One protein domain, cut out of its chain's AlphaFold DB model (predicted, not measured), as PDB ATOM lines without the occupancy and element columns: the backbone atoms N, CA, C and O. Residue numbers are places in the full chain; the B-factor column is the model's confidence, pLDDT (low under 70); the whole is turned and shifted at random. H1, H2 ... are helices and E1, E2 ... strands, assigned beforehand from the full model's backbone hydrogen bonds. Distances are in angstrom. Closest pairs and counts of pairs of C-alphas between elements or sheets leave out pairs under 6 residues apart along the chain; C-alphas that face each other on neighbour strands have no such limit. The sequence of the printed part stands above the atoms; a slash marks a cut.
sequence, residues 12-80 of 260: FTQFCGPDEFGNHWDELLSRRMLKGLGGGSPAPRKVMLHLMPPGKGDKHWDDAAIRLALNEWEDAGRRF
ATOM      1  N   PHE A  12     -16.986 -42.648  36.747       94.56
ATOM      2  CA  PHE A  12     -17.050 -43.312  38.042       94.56
ATOM      3  C   PHE A  12     -15.928 -42.816  38.946       94.56
ATOM      4  O   PHE A  12     -14.770 -42.749  38.515       94.56
ATOM      5  N   THR A  13     -16.254 -42.506  40.198       94.12
ATOM      6  CA  THR A  13     -15.262 -42.123  41.208       94.12
ATOM      7  C   THR A  13     -14.394 -43.314  41.612       94.12
ATOM      8  O   THR A  13     -14.622 -44.451  41.203       94.12
ATOM      9  N   GLN A  14     -13.384 -43.049  42.434       93.69
ATOM     10  CA  GLN A  14     -12.825 -44.064  43.326       93.69
ATOM     11  C   GLN A  14     -13.846 -44.402  44.429       93.69
ATOM     12  O   GLN A  14     -14.901 -43.763  44.520       93.69
ATOM     13  N   PHE A  15     -13.552 -45.388  45.272       94.69
ATOM     14  CA  PHE A  15     -14.388 -45.668  46.431       94.69
ATOM     15  C   PHE A  15     -14.337 -44.510  47.432       94.69
ATOM     16  O   PHE A  15     -13.257 -44.067  47.820       94.69
ATOM     17  N   CYS A  16     -15.503 -44.054  47.882       92.56
ATOM     18  CA  CYS A  16     -15.660 -43.076  48.951       92.56
ATOM     19  C   CYS A  16     -16.319 -43.722  50.174       92.56
ATOM     20  O   CYS A  16     -17.247 -44.526  50.044       92.56
ATOM     21  N   GLY A  17     -15.812 -43.393  51.362       90.75
ATOM     22  CA  GLY A  17     -16.466 -43.699  52.623       90.75
ATOM     23  C   GLY A  17     -17.448 -42.591  53.018       90.75
ATOM     24  O   GLY A  17     -17.689 -41.658  52.247       90.75
ATOM     25  N   PRO A  18     -18.030 -42.671  54.225       89.06
ATOM     26  CA  PRO A  18     -19.030 -41.706  54.670       89.06
ATOM     27  C   PRO A  18     -18.516 -40.269  54.802       89.06
ATOM     28  O   PRO A  18     -19.269 -39.326  54.558       89.06
ATOM     29  N   ASP A  19     -17.244 -40.094  55.167       86.31
ATOM     30  CA  ASP A  19     -16.636 -38.769  55.299       86.31
ATOM     31  C   ASP A  19     -16.491 -38.103  53.926       86.31
ATOM     32  O   ASP A  19     -16.970 -36.986  53.721       86.31
ATOM     33  N   GLU A  20     -15.897 -38.799  52.950       87.69
ATOM     34  CA  GLU A  20     -15.745 -38.261  51.597       87.69
ATOM     35  C   GLU A  20     -17.103 -38.070  50.911       87.69
ATOM     36  O   GLU A  20     -17.329 -37.054  50.256       87.69
ATOM     37  N   PHE A  21     -18.032 -39.014  51.090       87.62
ATOM     38  CA  PHE A  21     -19.382 -38.906  50.545       87.62
ATOM     39  C   PHE A  21     -20.121 -37.684  51.102       87.62
ATOM     40  O   PHE A  21     -20.673 -36.899  50.333       87.62
ATOM     41  N   GLY A  22     -20.090 -37.489  52.425       84.00
ATOM     42  CA  GLY A  22     -20.724 -36.351  53.086       84.00
ATOM     43  C   GLY A  22     -20.152 -35.006  52.639       84.00
ATOM     44  O   GLY A  22     -20.918 -34.087  52.363       84.00
ATOM     45  N   ASN A  23     -18.827 -34.906  52.497       84.31
ATOM     46  CA  ASN A  23     -18.155 -33.665  52.092       84.31
ATOM     47  C   ASN A  23     -18.512 -33.214  50.669       84.31
ATOM     48  O   ASN A  23     -18.509 -32.018  50.386       84.31
ATOM     49  N   HIS A  24     -18.817 -34.153  49.772       84.62
ATOM     50  CA  HIS A  24     -19.171 -33.844  48.384       84.62
ATOM     51  C   HIS A  24     -20.681 -33.768  48.139       84.62
ATOM     52  O   HIS A  24     -21.104 -33.305  47.082       84.62
ATOM     53  N   TRP A  25     -21.502 -34.205  49.096       87.50
ATOM     54  CA  TRP A  25     -22.937 -34.398  48.907       87.50
ATOM     55  C   TRP A  25     -23.660 -33.141  48.409       87.50
ATOM     56  O   TRP A  25     -24.302 -33.171  47.358       87.50
ATOM     57  N   ASP A  26     -23.508 -32.021  49.116       87.19
ATOM     58  CA  ASP A  26     -24.222 -30.779  48.797       87.19
ATOM     59  C   ASP A  26     -23.824 -30.218  47.421       87.19
ATOM     60  O   ASP A  26     -24.665 -29.713  46.670       87.19
ATOM     61  N   GLU A  27     -22.552 -30.359  47.037       89.12
ATOM     62  CA  GLU A  27     -22.075 -29.968  45.708       89.12
ATOM     63  C   GLU A  27     -22.679 -30.860  44.615       89.12
ATOM     64  O   GLU A  27     -23.223 -30.359  43.626       89.12
ATOM     65  N   LEU A  28     -22.632 -32.181  44.805       90.38
ATOM     66  CA  LEU A  28     -23.159 -33.151  43.846       90.38
ATOM     67  C   LEU A  28     -24.661 -32.964  43.608       90.38
ATOM     68  O   LEU A  28     -25.123 -33.091  42.467       90.38
ATOM     69  N   LEU A  29     -25.414 -32.639  44.662       88.69
ATOM     70  CA  LEU A  29     -26.846 -32.371  44.579       88.69
ATOM     71  C   LEU A  29     -27.154 -31.022  43.936       88.69
ATOM     72  O   LEU A  29     -27.938 -30.966  42.985       88.69
ATOM     73  N   SER A  30     -26.527 -29.944  44.411       89.75
ATOM     74  CA  SER A  30     -26.784 -28.587  43.902       89.75
ATOM     75  C   SER A  30     -26.466 -28.460  42.412       89.75
ATOM     76  O   SER A  30     -27.194 -27.800  41.671       89.75
ATOM     77  N   ARG A  31     -25.428 -29.160  41.942       92.00
ATOM     78  CA  ARG A  31     -25.045 -29.205  40.527       92.00
ATOM     79  C   ARG A  31     -25.751 -30.300  39.734       92.00
ATOM     80  O   ARG A  31     -25.519 -30.402  38.531       92.00
ATOM     81  N   ARG A  32     -26.603 -31.116  40.366       93.50
ATOM     82  CA  ARG A  32     -27.285 -32.269  39.753       93.50
ATOM     83  C   ARG A  32     -26.318 -33.152  38.965       93.50
ATOM     84  O   ARG A  32     -26.478 -33.340  37.760       93.50
ATOM     85  N   MET A  33     -25.287 -33.642  39.640       94.31
ATOM     86  CA  MET A  33     -24.235 -34.458  39.030       94.31
ATOM     87  C   MET A  33     -24.378 -35.943  39.365       94.31
ATOM     88  O   MET A  33     -23.900 -36.778  38.609       94.31
ATOM     89  N   LEU A  34     -25.042 -36.307  40.462       93.94
ATOM     90  CA  LEU A  34     -25.141 -37.706  40.874       93.94
ATOM     91  C   LEU A  34     -26.146 -38.488  40.010       93.94
ATOM     92  O   LEU A  34     -27.316 -38.110  39.896       93.94
ATOM     93  N   LYS A  35     -25.692 -39.596  39.418       94.12
ATOM     94  CA  LYS A  35     -26.519 -40.525  38.630       94.12
ATOM     95  C   LYS A  35     -26.730 -41.872  39.306       94.12
ATOM     96  O   LYS A  35     -27.743 -42.520  39.081       94.12
ATOM     97  N   GLY A  36     -25.795 -42.284  40.150       92.81
ATOM     98  CA  GLY A  36     -25.894 -43.538  40.878       92.81
ATOM     99  C   GLY A  36     -24.834 -43.641  41.958       92.81
ATOM    100  O   GLY A  36     -23.798 -42.981  41.896       92.81
ATOM    101  N   LEU A  37     -25.086 -44.520  42.918       92.69
ATOM    102  CA  LEU A  37     -24.093 -45.002  43.865       92.69
ATOM    103  C   LEU A  37     -24.147 -46.530  43.887       92.69
ATOM    104  O   LEU A  37     -25.222 -47.108  43.747       92.69
ATOM    105  N   GLY A  38     -22.987 -47.165  44.013       90.81
ATOM    106  CA  GLY A  38     -22.838 -48.615  43.974       90.81
ATOM    107  C   GLY A  38     -21.997 -49.103  45.142       90.81
ATOM    108  O   GLY A  38     -20.815 -48.771  45.243       90.81
ATOM    109  N   GLY A  39     -22.611 -49.897  46.017       88.75
ATOM    110  CA  GLY A  39     -21.935 -50.681  47.046       88.75
ATOM    111  C   GLY A  39     -21.951 -52.155  46.658       88.75
ATOM    112  O   GLY A  39     -22.952 -52.647  46.153       88.75
ATOM    113  N   GLY A  40     -20.849 -52.871  46.876       90.50
ATOM    114  CA  GLY A  40     -20.746 -54.278  46.468       90.50
ATOM    115  C   GLY A  40     -21.395 -55.276  47.428       90.50
ATOM    116  O   GLY A  40     -21.223 -56.471  47.230       90.50
ATOM    117  N   SER A  41     -22.059 -54.829  48.499       93.06
ATOM    118  CA  SER A  41     -22.598 -55.705  49.547       93.06
ATOM    119  C   SER A  41     -23.855 -55.122  50.203       93.06
ATOM    120  O   SER A  41     -24.097 -53.924  50.053       93.06
ATOM    121  N   PRO A  42     -24.623 -55.915  50.980       92.00
ATOM    122  CA  PRO A  42     -25.788 -55.414  51.719       92.00
ATOM    123  C   PRO A  42     -25.511 -54.263  52.698       92.00
ATOM    124  O   PRO A  42     -26.395 -53.442  52.946       92.00
ATOM    125  N   ALA A  43     -24.313 -54.212  53.285       92.69
ATOM    126  CA  ALA A  43     -23.933 -53.225  54.295       92.69
ATOM    127  C   ALA A  43     -22.624 -52.523  53.896       92.69
ATOM    128  O   ALA A  43     -21.609 -52.687  54.581       92.69
ATOM    129  N   PRO A  44     -22.612 -51.789  52.767       92.94
ATOM    130  CA  PRO A  44     -21.376 -51.298  52.188       92.94
ATOM    131  C   PRO A  44     -20.798 -50.165  53.038       92.94
ATOM    132  O   PRO A  44     -21.516 -49.239  53.412       92.94
ATOM    133  N   ARG A  45     -19.500 -50.201  53.345       90.50
ATOM    134  CA  ARG A  45     -18.830 -49.088  54.054       90.50
ATOM    135  C   ARG A  45     -18.278 -48.065  53.081       90.50
ATOM    136  O   ARG A  45     -18.146 -46.896  53.425       90.50
ATOM    137  N   LYS A  46     -17.925 -48.533  51.887       92.06
ATOM    138  CA  LYS A  46     -17.454 -47.707  50.789       92.06
ATOM    139  C   LYS A  46     -18.327 -47.923  49.567       92.06
ATOM    140  O   LYS A  46     -18.725 -49.051  49.274       92.06
ATOM    141  N   VAL A  47     -18.567 -46.853  48.826       94.56
ATOM    142  CA  VAL A  47     -19.320 -46.899  47.571       94.56
ATOM    143  C   VAL A  47     -18.559 -46.220  46.452       94.56
ATOM    144  O   VAL A  47     -17.687 -45.390  46.684       94.56
ATOM    145  N   MET A  48     -18.899 -46.576  45.224       95.31
ATOM    146  CA  MET A  48     -18.477 -45.856  44.031       95.31
ATOM    147  C   MET A  48     -19.635 -44.991  43.541       95.31
ATOM    148  O   MET A  48     -20.779 -45.445  43.530       95.31
ATOM    149  N   LEU A  49     -19.357 -43.757  43.123       94.94
ATOM    150  CA  LEU A  49     -20.365 -42.853  42.574       94.94
ATOM    151  C   LEU A  49     -20.259 -42.816  41.055       94.94
ATOM    152  O   LEU A  49     -19.161 -42.761  40.503       94.94
ATOM    153  N   HIS A  50     -21.408 -42.798  40.387       94.94
ATOM    154  CA  HIS A  50     -21.520 -42.465  38.973       94.94
ATOM    155  C   HIS A  50     -21.914 -40.998  38.868       94.94
ATOM    156  O   HIS A  50     -23.018 -40.604  39.255       94.94
ATOM    157  N   LEU A  51     -20.978 -40.189  38.387       95.12
ATOM    158  CA  LEU A  51     -21.130 -38.753  38.234       95.12
ATOM    159  C   LEU A  51     -21.358 -38.401  36.770       95.12
ATOM    160  O   LEU A  51     -20.726 -38.959  35.880       95.12
ATOM    161  N   MET A  52     -22.230 -37.437  36.535       95.94
ATOM    162  CA  MET A  52     -22.532 -36.850  35.239       95.94
ATOM    163  C   MET A  52     -22.042 -35.400  35.211       95.94
ATOM    164  O   MET A  52     -21.857 -34.797  36.276       95.94
ATOM    165  N   PRO A  53     -21.888 -34.802  34.015       94.69
ATOM    166  CA  PRO A  53     -21.670 -33.367  33.902       94.69
ATOM    167  C   PRO A  53     -22.759 -32.570  34.645       94.69
ATOM    168  O   PRO A  53     -23.891 -33.060  34.780       94.69
ATOM    169  N   PRO A  54     -22.469 -31.335  35.097       93.81
ATOM    170  CA  PRO A  54     -23.449 -30.494  35.779       93.81
ATOM    171  C   PRO A  54     -24.798 -30.423  35.040       93.81
ATOM    172  O   PRO A  54     -24.867 -30.207  33.829       93.81
ATOM    173  N   GLY A  55     -25.894 -30.644  35.768       93.19
ATOM    174  CA  GLY A  55     -27.262 -30.625  35.246       93.19
ATOM    175  C   GLY A  55     -27.742 -31.921  34.578       93.19
ATOM    176  O   GLY A  55     -28.926 -32.003  34.225       93.19
ATOM    177  N   LYS A  56     -26.871 -32.926  34.403       94.12
ATOM    178  CA  LYS A  56     -27.173 -34.188  33.695       94.12
ATOM    179  C   LYS A  56     -27.415 -35.392  34.611       94.12
ATOM    180  O   LYS A  56     -27.830 -36.438  34.122       94.12
ATOM    181  N   GLY A  57     -27.191 -35.247  35.912       92.12
ATOM    182  CA  GLY A  57     -27.581 -36.215  36.933       92.12
ATOM    183  C   GLY A  57     -29.075 -36.167  37.268       92.12
ATOM    184  O   GLY A  57     -29.846 -35.329  36.766       92.12
ATOM    185  N   ASP A  58     -29.474 -37.080  38.149       90.44
ATOM    186  CA  ASP A  58     -30.869 -37.255  38.540       90.44
ATOM    187  C   ASP A  58     -31.328 -36.145  39.494       90.44
ATOM    188  O   ASP A  58     -30.550 -35.555  40.243       90.44
ATOM    189  N   LYS A  59     -32.618 -35.803  39.411       80.00
ATOM    190  CA  LYS A  59     -33.195 -34.646  40.116       80.00
ATOM    191  C   LYS A  59     -33.511 -34.910  41.592       80.00
ATOM    192  O   LYS A  59     -33.678 -33.948  42.331       80.00
ATOM    193  N   HIS A  60     -33.623 -36.173  42.002       86.00
ATOM    194  CA  HIS A  60     -34.162 -36.547  43.310       86.00
ATOM    195  C   HIS A  60     -33.231 -37.537  44.004       86.00
ATOM    196  O   HIS A  60     -33.290 -38.738  43.761       86.00
ATOM    197  N   TRP A  61     -32.371 -37.001  44.864       89.50
ATOM    198  CA  TRP A  61     -31.485 -37.762  45.738       89.50
ATOM    199  C   TRP A  61     -31.741 -37.332  47.181       89.50
ATOM    200  O   TRP A  61     -31.071 -36.458  47.725       89.50
ATOM    201  N   ASP A  62     -32.766 -37.927  47.777       87.56
ATOM    202  CA  ASP A  62     -33.052 -37.834  49.204       87.56
ATOM    203  C   ASP A  62     -32.606 -39.120  49.923       87.56
ATOM    204  O   ASP A  62     -32.036 -40.035  49.324       87.56
ATOM    205  N   ASP A  63     -32.866 -39.213  51.227       85.50
ATOM    206  CA  ASP A  63     -32.490 -40.399  52.000       85.50
ATOM    207  C   ASP A  63     -33.193 -41.679  51.509       85.50
ATOM    208  O   ASP A  63     -32.658 -42.774  51.682       85.50
ATOM    209  N   ALA A  64     -34.376 -41.570  50.891       89.38
ATOM    210  CA  ALA A  64     -35.080 -42.719  50.328       89.38
ATOM    211  C   ALA A  64     -34.414 -43.208  49.039       89.38
ATOM    212  O   ALA A  64     -34.204 -44.412  48.892       89.38
ATOM    213  N   ALA A  65     -34.016 -42.291  48.157       91.00
ATOM    214  CA  ALA A  65     -33.254 -42.604  46.954       91.00
ATOM    215  C   ALA A  65     -31.893 -43.236  47.291       91.00
ATOM    216  O   ALA A  65     -31.509 -44.226  46.669       91.00
ATOM    217  N   ILE A  66     -31.195 -42.731  48.318       89.44
ATOM    218  CA  ILE A  66     -29.936 -43.332  48.788       89.44
ATOM    219  C   ILE A  66     -30.173 -44.762  49.273       89.44
ATOM    220  O   ILE A  66     -29.472 -45.671  48.836       89.44
ATOM    221  N   ARG A  67     -31.165 -44.980  50.149       90.31
ATOM    222  CA  ARG A  67     -31.507 -46.331  50.624       90.31
ATOM    223  C   ARG A  67     -31.806 -47.277  49.469       90.31
ATOM    224  O   ARG A  67     -31.308 -48.395  49.466       90.31
ATOM    225  N   LEU A  68     -32.611 -46.836  48.501       90.44
ATOM    226  CA  LEU A  68     -32.952 -47.651  47.342       90.44
ATOM    227  C   LEU A  68     -31.695 -48.034  46.556       90.44
ATOM    228  O   LEU A  68     -31.479 -49.214  46.311       90.44
ATOM    229  N   ALA A  69     -30.822 -47.073  46.255       90.75
ATOM    230  CA  ALA A  69     -29.585 -47.346  45.531       90.75
ATOM    231  C   ALA A  69     -28.634 -48.279  46.309       90.75
ATOM    232  O   ALA A  69     -28.018 -49.165  45.723       90.75
ATOM    233  N   LEU A  70     -28.553 -48.145  47.639       88.56
ATOM    234  CA  LEU A  70     -27.790 -49.060  48.502       88.56
ATOM    235  C   LEU A  70     -28.383 -50.479  48.554       88.56
ATOM    236  O   LEU A  70     -27.683 -51.419  48.931       88.56
ATOM    237  N   ASN A  71     -29.655 -50.655  48.189       86.00
ATOM    238  CA  ASN A  71     -30.308 -51.964  48.136       86.00
ATOM    239  C   ASN A  71     -30.023 -52.722  46.838       86.00
ATOM    240  O   ASN A  71     -30.193 -53.934  46.813       86.00
ATOM    241  N   GLU A  72     -29.550 -52.043  45.795       88.81
ATOM    242  CA  GLU A  72     -29.277 -52.619  44.471       88.81
ATOM    243  C   GLU A  72     -27.853 -53.209  44.373       88.81
ATOM    244  O   GLU A  72     -27.224 -53.196  43.313       88.81
ATOM    245  N   TRP A  73     -27.317 -53.712  45.490       88.38
ATOM    246  CA  TRP A  73     -25.941 -54.213  45.591       88.38
ATOM    247  C   TRP A  73     -25.698 -55.485  44.762       88.38
ATOM    248  O   TRP A  73     -24.575 -55.703  44.310       88.38
ATOM    249  N   GLU A  74     -26.731 -56.296  44.517       88.19
ATOM    250  CA  GLU A  74     -26.653 -57.495  43.661       88.19
ATOM    251  C   GLU A  74     -26.287 -57.134  42.213       88.19
ATOM    252  O   GLU A  74     -25.486 -57.814  41.572       88.19
ATOM    253  N   ASP A  75     -26.793 -56.000  41.724       85.88
ATOM    254  CA  ASP A  75     -26.539 -55.501  40.372       85.88
ATOM    255  C   ASP A  75     -25.342 -54.541  40.298       85.88
ATOM    256  O   ASP A  75     -25.036 -54.000  39.227       85.88
ATOM    257  N   ALA A  76     -24.630 -54.317  41.408       85.25
ATOM    258  CA  ALA A  76     -23.555 -53.330  41.467       85.25
ATOM    259  C   ALA A  76     -22.458 -53.611  40.428       85.25
ATOM    260  O   ALA A  76     -22.037 -52.691  39.731       85.25
ATOM    261  N   GLY A  77     -22.055 -54.873  40.241       85.81
ATOM    262  CA  GLY A  77     -21.060 -55.264  39.229       85.81
ATOM    263  C   GLY A  77     -21.536 -55.148  37.774       85.81
ATOM    264  O   GLY A  77     -20.715 -55.157  36.861       85.81
ATOM    265  N   ARG A  78     -22.851 -55.028  37.533       89.12
ATOM    266  CA  ARG A  78     -23.421 -54.792  36.192       89.12
ATOM    267  C   ARG A  78     -23.478 -53.307  35.842       89.12
ATOM    268  O   ARG A  78     -23.429 -52.951  34.669       89.12
ATOM    269  N   ARG A  79     -23.615 -52.446  36.853       91.94
ATOM    270  CA  ARG A  79     -23.817 -50.993  36.697       91.94
ATOM    271  C   ARG A  79     -22.560 -50.171  36.944       91.94
ATOM    272  O   ARG A  79     -22.438 -49.069  36.420       91.94
ATOM    273  N   PHE A  80     -21.647 -50.702  37.745       95.06
ATOM    274  CA  PHE A  80     -20.390 -50.076  38.116       95.06
ATOM    275  C   PHE A  80     -19.235 -50.994  37.716       95.06
ATOM    276  O   PHE A  80     -19.419 -52.211  37.653       95.06
TER     277      PHE A  80
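This is residues 12 to 80 of the 260 residues of an uncharacterized protein of Candidatus Riflebacteria bacterium RBG_13_59_9 (UniProt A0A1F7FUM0). A small three-stranded sheet has H1 over one face and H3 over the opposite face at E2, while H2 grazes it. The 69 printed residues run E1, H1, E2, E3, H2, H3, mixed in class; the sheet, E1, E3, E2, is antiparallel. The whole is compact, radius of gyration of the C-alphas 11.1 A, spanning 28 by 23 by 22 A.

E1, residues 12 to 16, 11.0 A, begins at C-alpha (-17.050, -43.312, 38.042). H1 is 18 to 30, 18.7 A; E2 34 to 38, 11.6 A; E3 47 to 51, 12.5 A; H2 63 to 71, 12.4 A; H3, 73 to 79, 9.7 A, ends at (-23.817, -50.993, 36.697).

E1 and E3 have N 13 and O 49 at 2.9 A; the hairpin E2 and E3 has N 38 and O 48 at 2.8 A. H1's height over the sheet is 9.1 A. The closest C-alphas of E2 and H2, Leu 37 and Ala 69, are 6.2 A apart; of E2 and H3, Gly 38 and Ala 76, 5.4 A. O i to N i+4 pairs are within hydrogen-bond range throughout H2, 7 of 9 in H1 and 1 of 3 in H3, with 3 of 4 O i to N i+3 pairs.

The C-alphas farthest apart, Pro 42 and Gly 55, are 29.8 A apart. The printed part has no cut; E3 to H2 is a long link; no printed residue is under 70 in pLDDT.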